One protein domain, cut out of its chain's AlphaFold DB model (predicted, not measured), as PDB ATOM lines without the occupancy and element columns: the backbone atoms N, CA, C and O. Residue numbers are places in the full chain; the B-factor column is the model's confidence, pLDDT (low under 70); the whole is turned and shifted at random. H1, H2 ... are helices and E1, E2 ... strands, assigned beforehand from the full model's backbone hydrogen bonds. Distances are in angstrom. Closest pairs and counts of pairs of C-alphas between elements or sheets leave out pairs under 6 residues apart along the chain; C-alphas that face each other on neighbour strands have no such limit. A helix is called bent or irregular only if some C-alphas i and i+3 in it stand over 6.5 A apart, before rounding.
ATOM      1  N   GLU A   4     267.967 276.828 245.549       83.94
ATOM      2  CA  GLU A   4     268.123 276.751 247.007       83.94
ATOM      3  C   GLU A   4     268.634 275.380 247.489       83.94
ATOM      4  O   GLU A   4     269.291 275.285 248.521       83.94
ATOM      5  N   GLU A   5     268.386 274.315 246.723       84.00
ATOM      6  CA  GLU A   5     268.763 272.937 247.068       84.00
ATOM      7  C   GLU A   5     270.197 272.601 246.630       84.00
ATOM      8  O   GLU A   5     270.813 271.688 247.179       84.00
ATOM      9  N   VAL A   6     270.750 273.361 245.675       84.38
ATOM     10  CA  VAL A   6     272.088 273.127 245.103       84.38
ATOM     11  C   VAL A   6     273.164 273.177 246.184       84.38
ATOM     12  O   VAL A   6     274.025 272.304 246.233       84.38
ATOM     13  N   GLY A   7     273.102 274.175 247.071       85.12
ATOM     14  CA  GLY A   7     274.098 274.343 248.130       85.12
ATOM     15  C   GLY A   7     274.143 273.137 249.067       85.12
ATOM     16  O   GLY A   7     275.215 272.601 249.330       85.12
ATOM     17  N   LYS A   8     272.973 272.655 249.504       88.19
ATOM     18  CA  LYS A   8     272.871 271.466 250.357       88.19
ATOM     19  C   LYS A   8     273.402 270.219 249.645       88.19
ATOM     20  O   LYS A   8     274.200 269.490 250.220       88.19
ATOM     21  N   PHE A   9     273.019 270.017 248.386       86.75
ATOM     22  CA  PHE A   9     273.464 268.877 247.585       86.75
ATOM     23  C   PHE A   9     274.989 268.837 247.391       86.75
ATOM     24  O   PHE A   9     275.595 267.771 247.502       86.75
ATOM     25  N   LEU A  10     275.621 269.989 247.134       86.19
ATOM     26  CA  LEU A  10     277.080 270.083 247.004       86.19
ATOM     27  C   LEU A  10     277.793 269.779 248.327       86.19
ATOM     28  O   LEU A  10     278.827 269.115 248.323       86.19
ATOM     29  N   LEU A  11     277.231 270.213 249.458       86.81
ATOM     30  CA  LEU A  11     277.773 269.899 250.784       86.81
ATOM     31  C   LEU A  11     277.637 268.410 251.137       86.81
ATOM     32  O   LEU A  11     278.525 267.854 251.774       86.81
ATOM     33  N   GLU A  12     276.557 267.756 250.702       87.38
ATOM     34  CA  GLU A  12     276.372 266.303 250.845       87.38
ATOM     35  C   GLU A  12     277.323 265.499 249.937       87.38
ATOM     36  O   GLU A  12     277.615 264.338 250.219       87.38
ATOM     37  N   ASN A  13     277.856 266.120 248.877       83.88
ATOM     38  CA  ASN A  13     278.721 265.487 247.881       83.88
ATOM     39  C   ASN A  13     280.028 266.279 247.672       83.88
ATOM     40  O   ASN A  13     280.277 266.791 246.579       83.88
ATOM     41  N   PRO A  14     280.924 266.347 248.673       84.56
ATOM     42  CA  PRO A  14     282.109 267.208 248.617       84.56
ATOM     43  C   PRO A  14     283.083 266.866 247.476       84.56
ATOM     44  O   PRO A  14     283.855 267.721 247.059       84.56
ATOM     45  N   LYS A  15     282.993 265.661 246.898       82.56
ATOM     46  CA  LYS A  15     283.784 265.228 245.730       82.56
ATOM     47  C   LYS A  15     283.639 266.150 244.513       82.56
ATOM     48  O   LYS A  15     284.513 266.155 243.656       82.56
ATOM     49  N   PHE A  16     282.550 266.920 244.414       81.69
ATOM     50  CA  PHE A  16     282.386 267.901 243.337       81.69
ATOM     51  C   PHE A  16     283.437 269.013 243.370       81.69
ATOM     52  O   PHE A  16     283.759 269.553 242.315       81.69
ATOM     53  N   PHE A  17     283.968 269.347 244.549       82.62
ATOM     54  CA  PHE A  17     284.997 270.377 244.692       82.62
ATOM     55  C   PHE A  17     286.387 269.895 244.249       82.62
ATOM     56  O   PHE A  17     287.257 270.726 244.008       82.62
ATOM     57  N   ASP A  18     286.575 268.581 244.090       84.81
ATOM     58  CA  ASP A  18     287.844 267.980 243.664       84.81
ATOM     59  C   ASP A  18     287.962 267.859 242.133       84.81
ATOM     60  O   ASP A  18     289.024 267.508 241.614       84.81
ATOM     61  N   PHE A  19     286.881 268.107 241.385       83.88
ATOM     62  CA  PHE A  19     286.902 267.993 239.929       83.88
ATOM     63  C   PHE A  19     287.587 269.194 239.276       83.88
ATOM     64  O   PHE A  19     287.175 270.341 239.437       83.88
ATOM     65  N   ASP A  20     288.590 268.908 238.450       84.06
ATOM     66  CA  ASP A  20     289.168 269.878 237.529       84.06
ATOM     67  C   ASP A  20     288.260 270.036 236.307       84.06
ATOM     68  O   ASP A  20     288.155 269.137 235.472       84.06
ATOM     69  N   LEU A  21     287.585 271.178 236.216       83.88
ATOM     70  CA  LEU A  21     286.697 271.492 235.100       83.88
ATOM     71  C   LEU A  21     287.396 272.322 234.012       83.88
ATOM     72  O   LEU A  21     286.911 272.384 232.885       83.88
ATOM     73  N   GLU A  22     288.532 272.950 234.305       80.56
ATOM     74  CA  GLU A  22     289.147 273.913 233.382       80.56
ATOM     75  C   GLU A  22     290.094 273.264 232.380       80.56
ATOM     76  O   GLU A  22     290.135 273.678 231.215       80.56
ATOM     77  N   ASN A  23     290.844 272.248 232.810       80.50
ATOM     78  CA  ASN A  23     291.861 271.628 231.964       80.50
ATOM     79  C   ASN A  23     291.324 270.517 231.046       80.50
ATOM     80  O   ASN A  23     291.765 270.457 229.892       80.50
ATOM     81  N   PRO A  24     290.394 269.635 231.471       83.75
ATOM     82  CA  PRO A  24     289.929 268.559 230.604       83.75
ATOM     83  C   PRO A  24     289.135 269.091 229.410       83.75
ATOM     84  O   PRO A  24     288.172 269.847 229.559       83.75
ATOM     85  N   ALA A  25     289.512 268.651 228.209       84.62
ATOM     86  CA  ALA A  25     288.751 268.900 226.993       84.62
ATOM     87  C   ALA A  25     287.861 267.695 226.670       84.62
ATOM     88  O   ALA A  25     288.330 266.560 226.622       84.62
ATOM     89  N   ILE A  26     286.586 267.956 226.401       88.00
ATOM     90  CA  ILE A  26     285.617 266.978 225.911       88.00
ATOM     91  C   ILE A  26     285.466 267.119 224.399       88.00
ATOM     92  O   ILE A  26     285.378 268.235 223.886       88.00
ATOM     93  N   SER A  27     285.378 266.001 223.678       89.31
ATOM     94  CA  SER A  27     284.708 265.993 222.371       89.31
ATOM     95  C   SER A  27     283.222 265.746 222.593       89.31
ATOM     96  O   SER A  27     282.886 264.723 223.185       89.31
ATOM     97  N   MET A  28     282.326 266.625 222.133       90.88
ATOM     98  CA  MET A  28     280.888 266.464 222.396       90.88
ATOM     99  C   MET A  28     280.315 265.115 221.911       90.88
ATOM    100  O   MET A  28     279.687 264.432 222.721       90.88
ATOM    101  N   PRO A  29     280.586 264.636 220.681       87.94
ATOM    102  CA  PRO A  29     280.165 263.293 220.262       87.94
ATOM    103  C   PRO A  29     280.793 262.161 221.090       87.94
ATOM    104  O   PRO A  29     280.155 261.141 221.355       87.94
ATOM    105  N   GLY A  30     282.053 262.315 221.507       87.06
ATOM    106  CA  GLY A  30     282.722 261.368 222.404       87.06
ATOM    107  C   GLY A  30     282.062 261.318 223.782       87.06
ATOM    108  O   GLY A  30     281.741 260.242 224.277       87.06
ATOM    109  N   TYR A  31     281.781 262.485 224.356       89.62
ATOM    110  CA  TYR A  31     281.152 262.639 225.660       89.62
ATOM    111  C   TYR A  31     279.754 262.019 225.688       89.62
ATOM    112  O   TYR A  31     279.440 261.247 226.590       89.62
ATOM    113  N   LEU A  32     278.938 262.269 224.658       89.00
ATOM    114  CA  LEU A  32     277.600 261.682 224.545       89.00
ATOM    115  C   LEU A  32     277.645 260.144 224.481       89.00
ATOM    116  O   LEU A  32     276.850 259.484 225.150       89.00
ATOM    117  N   ARG A  33     278.616 259.558 223.766       86.56
ATOM    118  CA  ARG A  33     278.827 258.096 223.764       86.56
ATOM    119  C   ARG A  33     279.198 257.567 225.150       86.56
ATOM    120  O   ARG A  33     278.675 256.537 225.572       86.56
ATOM    121  N   CYS A  34     280.050 258.281 225.885       85.50
ATOM    122  CA  CYS A  34     280.407 257.915 227.259       85.50
ATOM    123  C   CYS A  34     279.196 257.968 228.210       85.50
ATOM    124  O   CYS A  34     279.115 257.165 229.140       85.50
ATOM    125  N   LEU A  35     278.208 258.831 227.942       85.56
ATOM    126  CA  LEU A  35     276.930 258.880 228.670       85.56
ATOM    127  C   LEU A  35     275.960 257.731 228.324       85.56
ATOM    128  O   LEU A  35     274.803 257.759 228.744       85.56
ATOM    129  N   ARG A  36     276.425 256.699 227.602       82.50
ATOM    130  CA  ARG A  36     275.655 255.516 227.174       82.50
ATOM    131  C   ARG A  36     274.515 255.818 226.193       82.50
ATOM    132  O   ARG A  36     273.569 255.038 226.112       82.50
ATOM    133  N   LEU A  37     274.603 256.915 225.442       84.75
ATOM    134  CA  LEU A  37     273.750 257.122 224.268       84.75
ATOM    135  C   LEU A  37     274.193 256.177 223.146       84.75
ATOM    136  O   LEU A  37     275.394 255.953 222.956       84.75
ATOM    137  N   SER A  38     273.231 255.623 222.406       88.50
ATOM    138  CA  SER A  38     273.545 254.767 221.261       88.50
ATOM    139  C   SER A  38     274.181 255.590 220.127       88.50
ATOM    140  O   SER A  38     273.948 256.801 220.041       88.50
ATOM    141  N   PRO A  39     274.979 254.975 219.235       87.62
ATOM    142  CA  PRO A  39     275.562 255.680 218.091       87.62
ATOM    143  C   PRO A  39     274.522 256.413 217.230       87.62
ATOM    144  O   PRO A  39     274.796 257.510 216.749       87.62
ATOM    145  N   GLU A  40     273.324 255.844 217.087       90.75
ATOM    146  CA  GLU A  40     272.210 256.419 216.326       90.75
ATOM    147  C   GLU A  40     271.677 257.691 216.992       90.75
ATOM    148  O   GLU A  40     271.513 258.712 216.328       90.75
ATOM    149  N   GLN A  41     271.493 257.670 218.316       90.56
ATOM    150  CA  GLN A  41     271.062 258.847 219.078       90.56
ATOM    151  C   GLN A  41     272.102 259.970 219.013       90.56
ATOM    152  O   GLN A  41     271.762 261.147 218.908       90.56
ATOM    153  N   VAL A  42     273.391 259.620 219.059       90.31
ATOM    154  CA  VAL A  42     274.473 260.604 218.922       90.31
ATOM    155  C   VAL A  42     274.486 261.213 217.518       90.31
ATOM    156  O   VAL A  42     274.726 262.415 217.392       90.31
ATOM    157  N   ALA A  43     274.200 260.429 216.474       90.88
ATOM    158  CA  ALA A  43     274.078 260.937 215.109       90.88
ATOM    159  C   ALA A  43     272.890 261.904 214.962       90.88
ATOM    160  O   ALA A  43     273.080 263.017 214.476       90.88
ATOM    161  N   GLU A  44     271.713 261.544 215.480       93.81
ATOM    162  CA  GLU A  44     270.517 262.403 215.481       93.81
ATOM    163  C   GLU A  44     270.766 263.740 216.202       93.81
ATOM    164  O   GLU A  44     270.443 264.818 215.691       93.81
ATOM    165  N   LEU A  45     271.422 263.696 217.366       92.81
ATOM    166  CA  LEU A  45     271.826 264.902 218.093       92.81
ATOM    167  C   LEU A  45     272.867 265.720 217.319       92.81
ATOM    168  O   LEU A  45     272.848 266.948 217.382       92.81
ATOM    169  N   SER A  46     273.766 265.066 216.582       91.62
ATOM    170  CA  SER A  46     274.778 265.739 215.754       91.62
ATOM    171  C   SER A  46     274.165 266.473 214.568       91.62
ATOM    172  O   SER A  46     274.643 267.551 214.214       91.62
ATOM    173  N   GLU A  47     273.094 265.931 213.994       92.31
ATOM    174  CA  GLU A  47     272.317 266.582 212.937       92.31
ATOM    175  C   GLU A  47     271.455 267.727 213.478       92.31
ATOM    176  O   GLU A  47     271.358 268.781 212.847       92.31
ATOM    177  N   SER A  48     270.884 267.552 214.671       92.81
ATOM    178  CA  SER A  48     270.020 268.551 215.311       92.81
ATOM    179  C   SER A  48     270.805 269.733 215.894       92.81
ATOM    180  O   SER A  48     270.337 270.874 215.873       92.81
ATOM    181  N   TYR A  49     272.017 269.481 216.400       94.56
ATOM    182  CA  TYR A  49     272.838 270.465 217.111       94.56
ATOM    183  C   TYR A  49     274.277 270.562 216.577       94.56
ATOM    184  O   TYR A  49     275.237 270.526 217.358       94.56
ATOM    185  N   PRO A  50     274.481 270.762 215.260       94.00
ATOM    186  CA  PRO A  50     275.813 270.752 214.650       94.00
ATOM    187  C   PRO A  50     276.730 271.859 215.190       94.00
ATOM    188  O   PRO A  50     277.951 271.734 215.148       94.00
ATOM    189  N   TYR A  51     276.157 272.940 215.724       94.88
ATOM    190  CA  TYR A  51     276.883 274.071 216.307       94.88
ATOM    191  C   TYR A  51     277.518 273.760 217.671       94.88
ATOM    192  O   TYR A  51     278.505 274.401 218.030       94.88
ATOM    193  N   VAL A  52     276.998 272.773 218.406       95.12
ATOM    194  CA  VAL A  52     277.563 272.302 219.684       95.12
ATOM    195  C   VAL A  52     278.680 271.281 219.453       95.12
ATOM    196  O   VAL A  52     279.571 271.135 220.286       95.12
ATOM    197  N   MET A  53     278.667 270.599 218.304       92.25
ATOM    198  CA  MET A  53     279.616 269.529 218.000       92.25
ATOM    199  C   MET A  53     281.056 270.032 217.882       92.25
ATOM    200  O   MET A  53     281.316 271.150 217.437       92.25
ATOM    201  N   GLY A  54     282.003 269.184 218.273       89.12
ATOM    202  CA  GLY A  54     283.425 269.507 218.357       89.12
ATOM    203  C   GLY A  54     283.931 269.544 219.798       89.12
ATOM    204  O   GLY A  54     283.240 269.146 220.740       89.12
ATOM    205  N   ARG A  55     285.177 269.998 219.961       89.56
ATOM    206  CA  ARG A  55     285.834 270.032 221.271       89.56
ATOM    207  C   ARG A  55     285.464 271.267 222.077       89.56
ATOM    208  O   ARG A  55     285.342 272.355 221.516       89.56
ATOM    209  N   ASN A  56     285.363 271.111 223.391       91.44
ATOM    210  CA  ASN A  56     285.216 272.210 224.340       91.44
ATOM    211  C   ASN A  56     285.855 271.841 225.690       91.44
ATOM    212  O   ASN A  56     286.184 270.681 225.919       91.44
ATOM    213  N   LYS A  57     286.051 272.815 226.582       91.00
ATOM    214  CA  LYS A  57     286.450 272.550 227.970       91.00
ATOM    215  C   LYS A  57     285.291 271.933 228.747       91.00
ATOM    216  O   LYS A  57     284.134 272.280 228.501       91.00
ATOM    217  N   LEU A  58     285.597 271.098 229.733       89.75
ATOM    218  CA  LEU A  58     284.591 270.542 230.633       89.75
ATOM    219  C   LEU A  58     283.832 271.636 231.411       89.75
ATOM    220  O   LEU A  58     282.627 271.516 231.602       89.75
ATOM    221  N   GLY A  59     284.481 272.746 231.765       89.94
ATOM    222  CA  GLY A  59     283.856 273.900 232.424       89.94
ATOM    223  C   GLY A  59     282.757 274.563 231.588       89.94
ATOM    224  O   GLY A  59     281.817 275.128 232.140       89.94
ATOM    225  N   ASN A  60     282.803 274.399 230.262       93.81
ATOM    226  CA  ASN A  60     281.778 274.886 229.336       93.81
ATOM    227  C   ASN A  60     280.662 273.859 229.069       93.81
ATOM    228  O   ASN A  60     279.689 274.172 228.377       93.81
ATOM    229  N   LEU A  61     280.758 272.645 229.630       92.25
ATOM    230  CA  LEU A  61     279.745 271.598 229.478       92.25
ATOM    231  C   LEU A  61     278.328 272.075 229.846       92.25
ATOM    232  O   LEU A  61     277.408 271.767 229.083       92.25
ATOM    233  N   PRO A  62     278.102 272.844 230.935       92.25
ATOM    234  CA  PRO A  62     276.770 273.367 231.236       92.25
ATOM    235  C   PRO A  62     276.193 274.200 230.087       92.25
ATOM    236  O   PRO A  62     275.019 274.039 229.751       92.25
ATOM    237  N   GLY A  63     277.021 275.031 229.444       95.00
ATOM    238  CA  GLY A  63     276.644 275.809 228.266       95.00
ATOM    239  C   GLY A  63     276.265 274.908 227.093       95.00
ATOM    240  O   GLY A  63     275.170 275.040 226.553       95.00
ATOM    241  N   SER A  64     277.116 273.937 226.744       95.06
ATOM    242  CA  SER A  64     276.872 273.010 225.624       95.06
ATOM    243  C   SER A  64     275.613 272.162 225.817       95.06
ATOM    244  O   SER A  64     274.796 272.031 224.906       95.06
ATOM    245  N   ILE A  65     275.397 271.632 227.019       94.56
ATOM    246  CA  ILE A  65     274.220 270.816 227.340       94.56
ATOM    247  C   ILE A  65     272.948 271.677 227.360       94.56
ATOM    248  O   ILE A  65     271.902 271.241 226.870       94.56
ATOM    249  N   ARG A  66     273.021 272.917 227.866       95.56
ATOM    250  CA  ARG A  66     271.905 273.876 227.810       95.56
ATOM    251  C   ARG A  66     271.597 274.296 226.375       95.56
ATOM    252  O   ARG A  66     270.426 274.396 226.031       95.56
ATOM    253  N   ALA A  67     272.609 274.469 225.529       96.75
ATOM    254  CA  ALA A  67     272.451 274.814 224.117       96.75
ATOM    255  C   ALA A  67     271.736 273.716 223.306       96.75
ATOM    256  O   ALA A  67     271.078 274.032 222.316       96.75
ATOM    257  N   MET A  68     271.819 272.452 223.742       94.94
ATOM    258  CA  MET A  68     271.059 271.319 223.185       94.94
ATOM    259  C   MET A  68     269.695 271.102 223.864       94.94
ATOM    260  O   MET A  68     268.965 270.193 223.495       94.94
ATOM    261  N   GLY A  69     269.345 271.884 224.893       93.56
ATOM    262  CA  GLY A  69     268.125 271.657 225.680       93.56
ATOM    263  C   GLY A  69     268.176 270.421 226.591       93.56
ATOM    264  O   GLY A  69     267.154 270.010 227.130       93.56
ATOM    265  N   LEU A  70     269.358 269.840 226.819       92.81
ATOM    266  CA  LEU A  70     269.548 268.595 227.576       92.81
ATOM    267  C   LEU A  70     269.921 268.819 229.054       92.81
ATOM    268  O   LEU A  70     270.242 267.869 229.770       92.81
ATOM    269  N   ALA A  71     269.877 270.065 229.541       91.50
ATOM    270  CA  ALA A  71     270.305 270.416 230.900       91.50
ATOM    271  C   ALA A  71     269.516 269.670 231.980       91.50
ATOM    272  O   ALA A  71     270.113 269.119 232.903       91.50
ATOM    273  N   GLY A  72     268.189 269.590 231.843       89.00
ATOM    274  CA  GLY A  72     267.350 268.846 232.786       89.00
ATOM    275  C   GLY A  72     267.688 267.354 232.822       89.00
ATOM    276  O   GLY A  72     267.782 266.772 233.901       89.00
ATOM    277  N   TRP A  73     267.941 266.758 231.653       90.62
ATOM    278  CA  TRP A  73     268.299 265.346 231.524       90.62
ATOM    279  C   TRP A  73     269.636 265.025 232.206       90.62
ATOM    280  O   TRP A  73     269.693 264.121 233.042       90.62
ATOM    281  N   LEU A  74     270.693 265.794 231.916       89.56
ATOM    282  CA  LEU A  74     272.010 265.554 232.514       89.56
ATOM    283  C   LEU A  74     271.996 265.804 234.028       89.56
ATOM    284  O   LEU A  74     272.550 265.012 234.789       89.56
ATOM    285  N   LEU A  75     271.330 266.872 234.481       86.94
ATOM    286  CA  LEU A  75     271.204 267.163 235.910       86.94
ATOM    287  C   LEU A  75     270.466 266.048 236.655       86.94
ATOM    288  O   LEU A  75     270.879 265.700 237.758       86.94
ATOM    289  N   GLY A  76     269.429 265.454 236.053       88.19
ATOM    290  CA  GLY A  76     268.753 264.283 236.615       88.19
ATOM    291  C   GLY A  76     269.730 263.132 236.861       88.19
ATOM    292  O   GLY A  76     269.812 262.618 237.974       88.19
ATOM    293  N   LYS A  77     270.567 262.813 235.868       87.44
ATOM    294  CA  LYS A  77     271.587 261.765 235.999       87.44
ATOM    295  C   LYS A  77     272.629 262.052 237.069       87.44
ATOM    296  O   LYS A  77     273.038 261.132 237.779       87.44
ATOM    297  N   ILE A  78     273.060 263.306 237.179       87.19
ATOM    298  CA  ILE A  78     274.009 263.715 238.213       87.19
ATOM    299  C   ILE A  78     273.361 263.539 239.584       87.19
ATOM    300  O   ILE A  78     273.969 262.902 240.431       87.19
ATOM    301  N   VAL A  79     272.135 264.021 239.798       85.50
ATOM    302  CA  VAL A  79     271.427 263.899 241.087       85.50
ATOM    303  C   VAL A  79     271.175 262.435 241.479       85.50
ATOM    304  O   VAL A  79     271.236 262.111 242.659       85.50
ATOM    305  N   GLU A  80     270.995 261.532 240.510       86.81
ATOM    306  CA  GLU A  80     270.894 260.072 240.720       86.81
ATOM    307  C   GLU A  80     272.203 259.407 241.213       86.81
ATOM    308  O   GLU A  80     272.231 258.196 241.426       86.81
ATOM    309  N   GLY A  81     273.293 260.163 241.392       82.00
ATOM    310  CA  GLY A  81     274.576 259.660 241.899       82.00
ATOM    311  C   GLY A  81     275.642 259.432 240.822       82.00
ATOM    312  O   GLY A  81     276.742 258.970 241.128       82.00
ATOM    313  N   ASN A  82     275.381 259.792 239.558       84.06
ATOM    314  CA  ASN A  82     276.355 259.641 238.467       84.06
ATOM    315  C   ASN A  82     277.326 260.828 238.365       84.06
ATOM    316  O   ASN A  82     277.599 261.349 237.286       84.06
ATOM    317  N   HIS A  83     277.873 261.274 239.495       81.69
ATOM    318  CA  HIS A  83     278.767 262.440 239.551       81.69
ATOM    319  C   HIS A  83     280.088 262.221 238.787       81.69
ATOM    320  O   HIS A  83     280.738 263.178 238.383       81.69
ATOM    321  N   HIS A  84     280.459 260.959 238.536       83.19
ATOM    322  CA  HIS A  84     281.646 260.576 237.764       83.19
ATOM    323  C   HIS A  84     281.633 261.077 236.311       83.19
ATOM    324  O   HIS A  84     282.690 261.138 235.696       83.19
ATOM    325  N   TYR A  85     280.483 261.501 235.768       84.56
ATOM    326  CA  TYR A  85     280.402 262.129 234.442       84.56
ATOM    327  C   TYR A  85     281.163 263.456 234.325       84.56
ATOM    328  O   TYR A  85     281.345 263.955 233.214       84.56
ATOM    329  N   LEU A  86     281.584 264.030 235.455       83.38
ATOM    330  CA  LEU A  86     282.403 265.239 235.530       83.38
ATOM    331  C   LEU A  86     283.871 264.942 235.881       83.38
ATOM    332  O   LEU A  86     284.645 265.873 236.076       83.38
ATOM    333  N   SER A  87     284.278 263.671 235.987       82.81
ATOM    334  CA  SER A  87     285.669 263.340 236.301       82.81
ATOM    335  C   SER A  87     286.568 263.451 235.066       82.81
ATOM    336  O   SER A  87     286.180 263.111 233.945       82.81
ATOM    337  N   SER A  88     287.815 263.880 235.278       77.94
ATOM    338  CA  SER A  88     288.821 263.955 234.209       77.94
ATOM    339  C   SER A  88     289.102 262.584 233.570       77.94
ATOM    340  O   SER A  88     289.297 262.483 232.358       77.94
ATOM    341  N   GLU A  89     289.038 261.504 234.359       73.69
ATOM    342  CA  GLU A  89     289.190 260.123 233.880       73.69
ATOM    343  C   GLU A  89     288.094 259.742 232.873       73.69
ATOM    344  O   GLU A  89     288.382 259.182 231.817       73.69
ATOM    345  N   PHE A  90     286.843 260.122 233.153       75.69
ATOM    346  CA  PHE A  90     285.718 259.887 232.250       75.69
ATOM    347  C   PHE A  90     285.845 260.699 230.952       75.69
ATOM    348  O   PHE A  90     285.578 260.195 229.862       75.69
ATOM    349  N   VAL A  91     286.296 261.952 231.058       74.31
ATOM    350  CA  VAL A  91     286.453 262.875 229.922       74.31
ATOM    351  C   VAL A  91     287.615 262.496 229.005       74.31
ATOM    352  O   VAL A  91     287.499 262.620 227.783       74.31
ATOM    353  N   SER A  92     288.709 261.976 229.559       70.31
ATOM    354  CA  SER A  92     289.895 261.583 228.786       70.31
ATOM    355  C   SER A  92     289.603 260.463 227.777       70.31
ATOM    356  O   SER A  92     290.250 260.385 226.737       70.31
ATOM    357  N   ALA A  93     288.567 259.648 228.012       63.25
ATOM    358  CA  ALA A  93     288.111 258.613 227.080       63.25
ATOM    359  C   ALA A  93     287.434 259.165 225.803       63.25
ATOM    360  O   ALA A  93     287.142 258.408 224.878       63.25
ATOM    361  N   THR A  94     287.183 260.477 225.726       65.06
ATOM    362  CA  THR A  94     286.481 261.115 224.597       65.06
ATOM    363  C   THR A  94     287.408 261.538 223.447       65.06
ATOM    364  O   THR A  94     286.934 262.060 222.434       65.06
ATOM    365  N   SER A  95     288.726 261.319 223.570       58.72
ATOM    366  CA  SER A  95     289.733 261.851 222.650       58.72
ATOM    367  C   SER A  95     289.842 261.058 221.340       58.72
ATOM    368  O   SER A  95     290.699 260.189 221.173       58.72
ATOM    369  N   HIS A  96     289.040 261.432 220.351       58.38
ATOM    370  CA  HIS A  96     289.426 261.284 218.949       58.38
ATOM    371  C   HIS A  96     289.607 262.683 218.348       58.38
ATOM    372  O   HIS A  96     288.911 263.631 218.723       58.38
ATOM    373  N   VAL A  97     290.622 262.869 217.502       53.44
ATOM    374  CA  VAL A  97     290.774 264.107 216.723       53.44
ATOM    375  C   VAL A  97     289.730 264.037 215.620       53.44
ATOM    376  O   VAL A  97     289.861 263.270 214.669       53.44
ATOM    377  N   GLU A  98     288.638 264.764 215.804       61.91
ATOM    378  CA  GLU A  98     287.558 264.826 214.830       61.91
ATOM    379  C   GLU A  98     287.848 265.928 213.803       61.91
ATOM    380  O   GLU A  98     288.448 266.956 214.121       61.91
TER     381      GLU A  98
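AT A GLANCE: This is residues 4 to 98 of the 314 residues of an uncharacterized protein of Ananas comosus var. bracteatus (UniProt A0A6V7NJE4). Short helices are gathered into an elongated body, with the hairpin of helices H3 and H4 at one end of its longest axis and the two helices H1 and H2 at the other. Between these ends lie H5, H6, H7 and H8, together with a small two-stranded antiparallel ladder, E1 and E2, that has H8 close beside E1. The printed part has 95 residues, with eight named helices and two named strands in the order H1, H2, E1, H3, H4, E2, H5, H6, H7, H8; the class is mostly helix. It is compact, with a radius of gyration of the C-alphas of 13.4 A, and spans 38 by 24 by 20 A.

IN THESE COORDINATES: H1, residues 4 to 12, begins at C-alpha 4 at (268.123, 276.751, 247.007) and is 13.9 A long. It is irregular, but only just: C-alphas 4 and 7 are 6.54 A apart. H2 is residues 14 to 18, 7.6 A long. E1 is residues 25 to 27, 6.8 A, and runs directly into H3, residues 28 to 34, 9.8 A. H4, residues 39 to 48, is 14.3 A long and begins at C-alpha 39 at (275.562, 255.680, 218.091). E2 is residues 55 to 57, 7.2 A, followed at once by H5, residues 58 to 67, 14.4 A. H5 is irregular, with C-alphas 59 and 62 at 7.2 A. H6 is residues 71 to 79, 12.1 A, and H7 is residues 83 to 86, 6.1 A. H8, residues 88 to 92, 6.0 A, ends at C-alpha 92 at (289.895, 261.583, 228.786).

HOW THE PARTS SIT: H1 and H2 are close but not clearly touching, the closest C-alphas being those of Leu 10 and Phe 16, 6.8 A apart. H2 and H7 are also close but not clearly touching, with the C-alphas of Phe 16 and His 83 at 7.6 A. E1 and E2 are antiparallel neighbours, with 147 degrees between their directions; N 26 and O 56 are 2.8 A apart and N 56 and O 26 are 2.9 A apart, both within hydrogen-bond range. H3 and H4 form a helical hairpin: they touch at a shallow tilt of 26 degrees, opposite ways, and their closest C-alphas are those of Pro 29 and Val 42, 6.4 A apart. H3 and H5 are near each other, with 6 pairs of C-alphas within 10 A. H5 and H6 only just touch, with 3 pairs of C-alphas within 8 A, and touch only at the corner by their link; the closest C-alphas are those of Ile 65 and Ala 71, 5.3 A apart, and the tilt is steep, 48 degrees, opposite ways. H6 and H7 are close but not clearly touching, with the C-alphas of Ile 78 and Tyr 85 at 7.6 A. The closest C-alphas of E1 and H8 are those of Ile 26 and Val 91, 5.8 A apart. Among the pairs that are apart are H1 and H4, H4 and H5, and H6 and H8. In H3, H4, H6 and H8 every O i to N i+4 pair is within hydrogen-bond range; H1 has 4 of 5, H5 has 4 of 6, and H2 has 0 of 1 but 2 of 2 O i to N i+3 pairs, while H7 is too short for an O i to N i+4 pair.

THE WHOLE: The two C-alphas farthest apart are those of Glu 4 and Val 97, 39.9 A. The printed part has no cut. Seven links are tight, H2 to E1 and H4 to E2 are short, and no link is long. The mean pLDDT of the printed part is 85.8, and residues 93 to 98 are under 70.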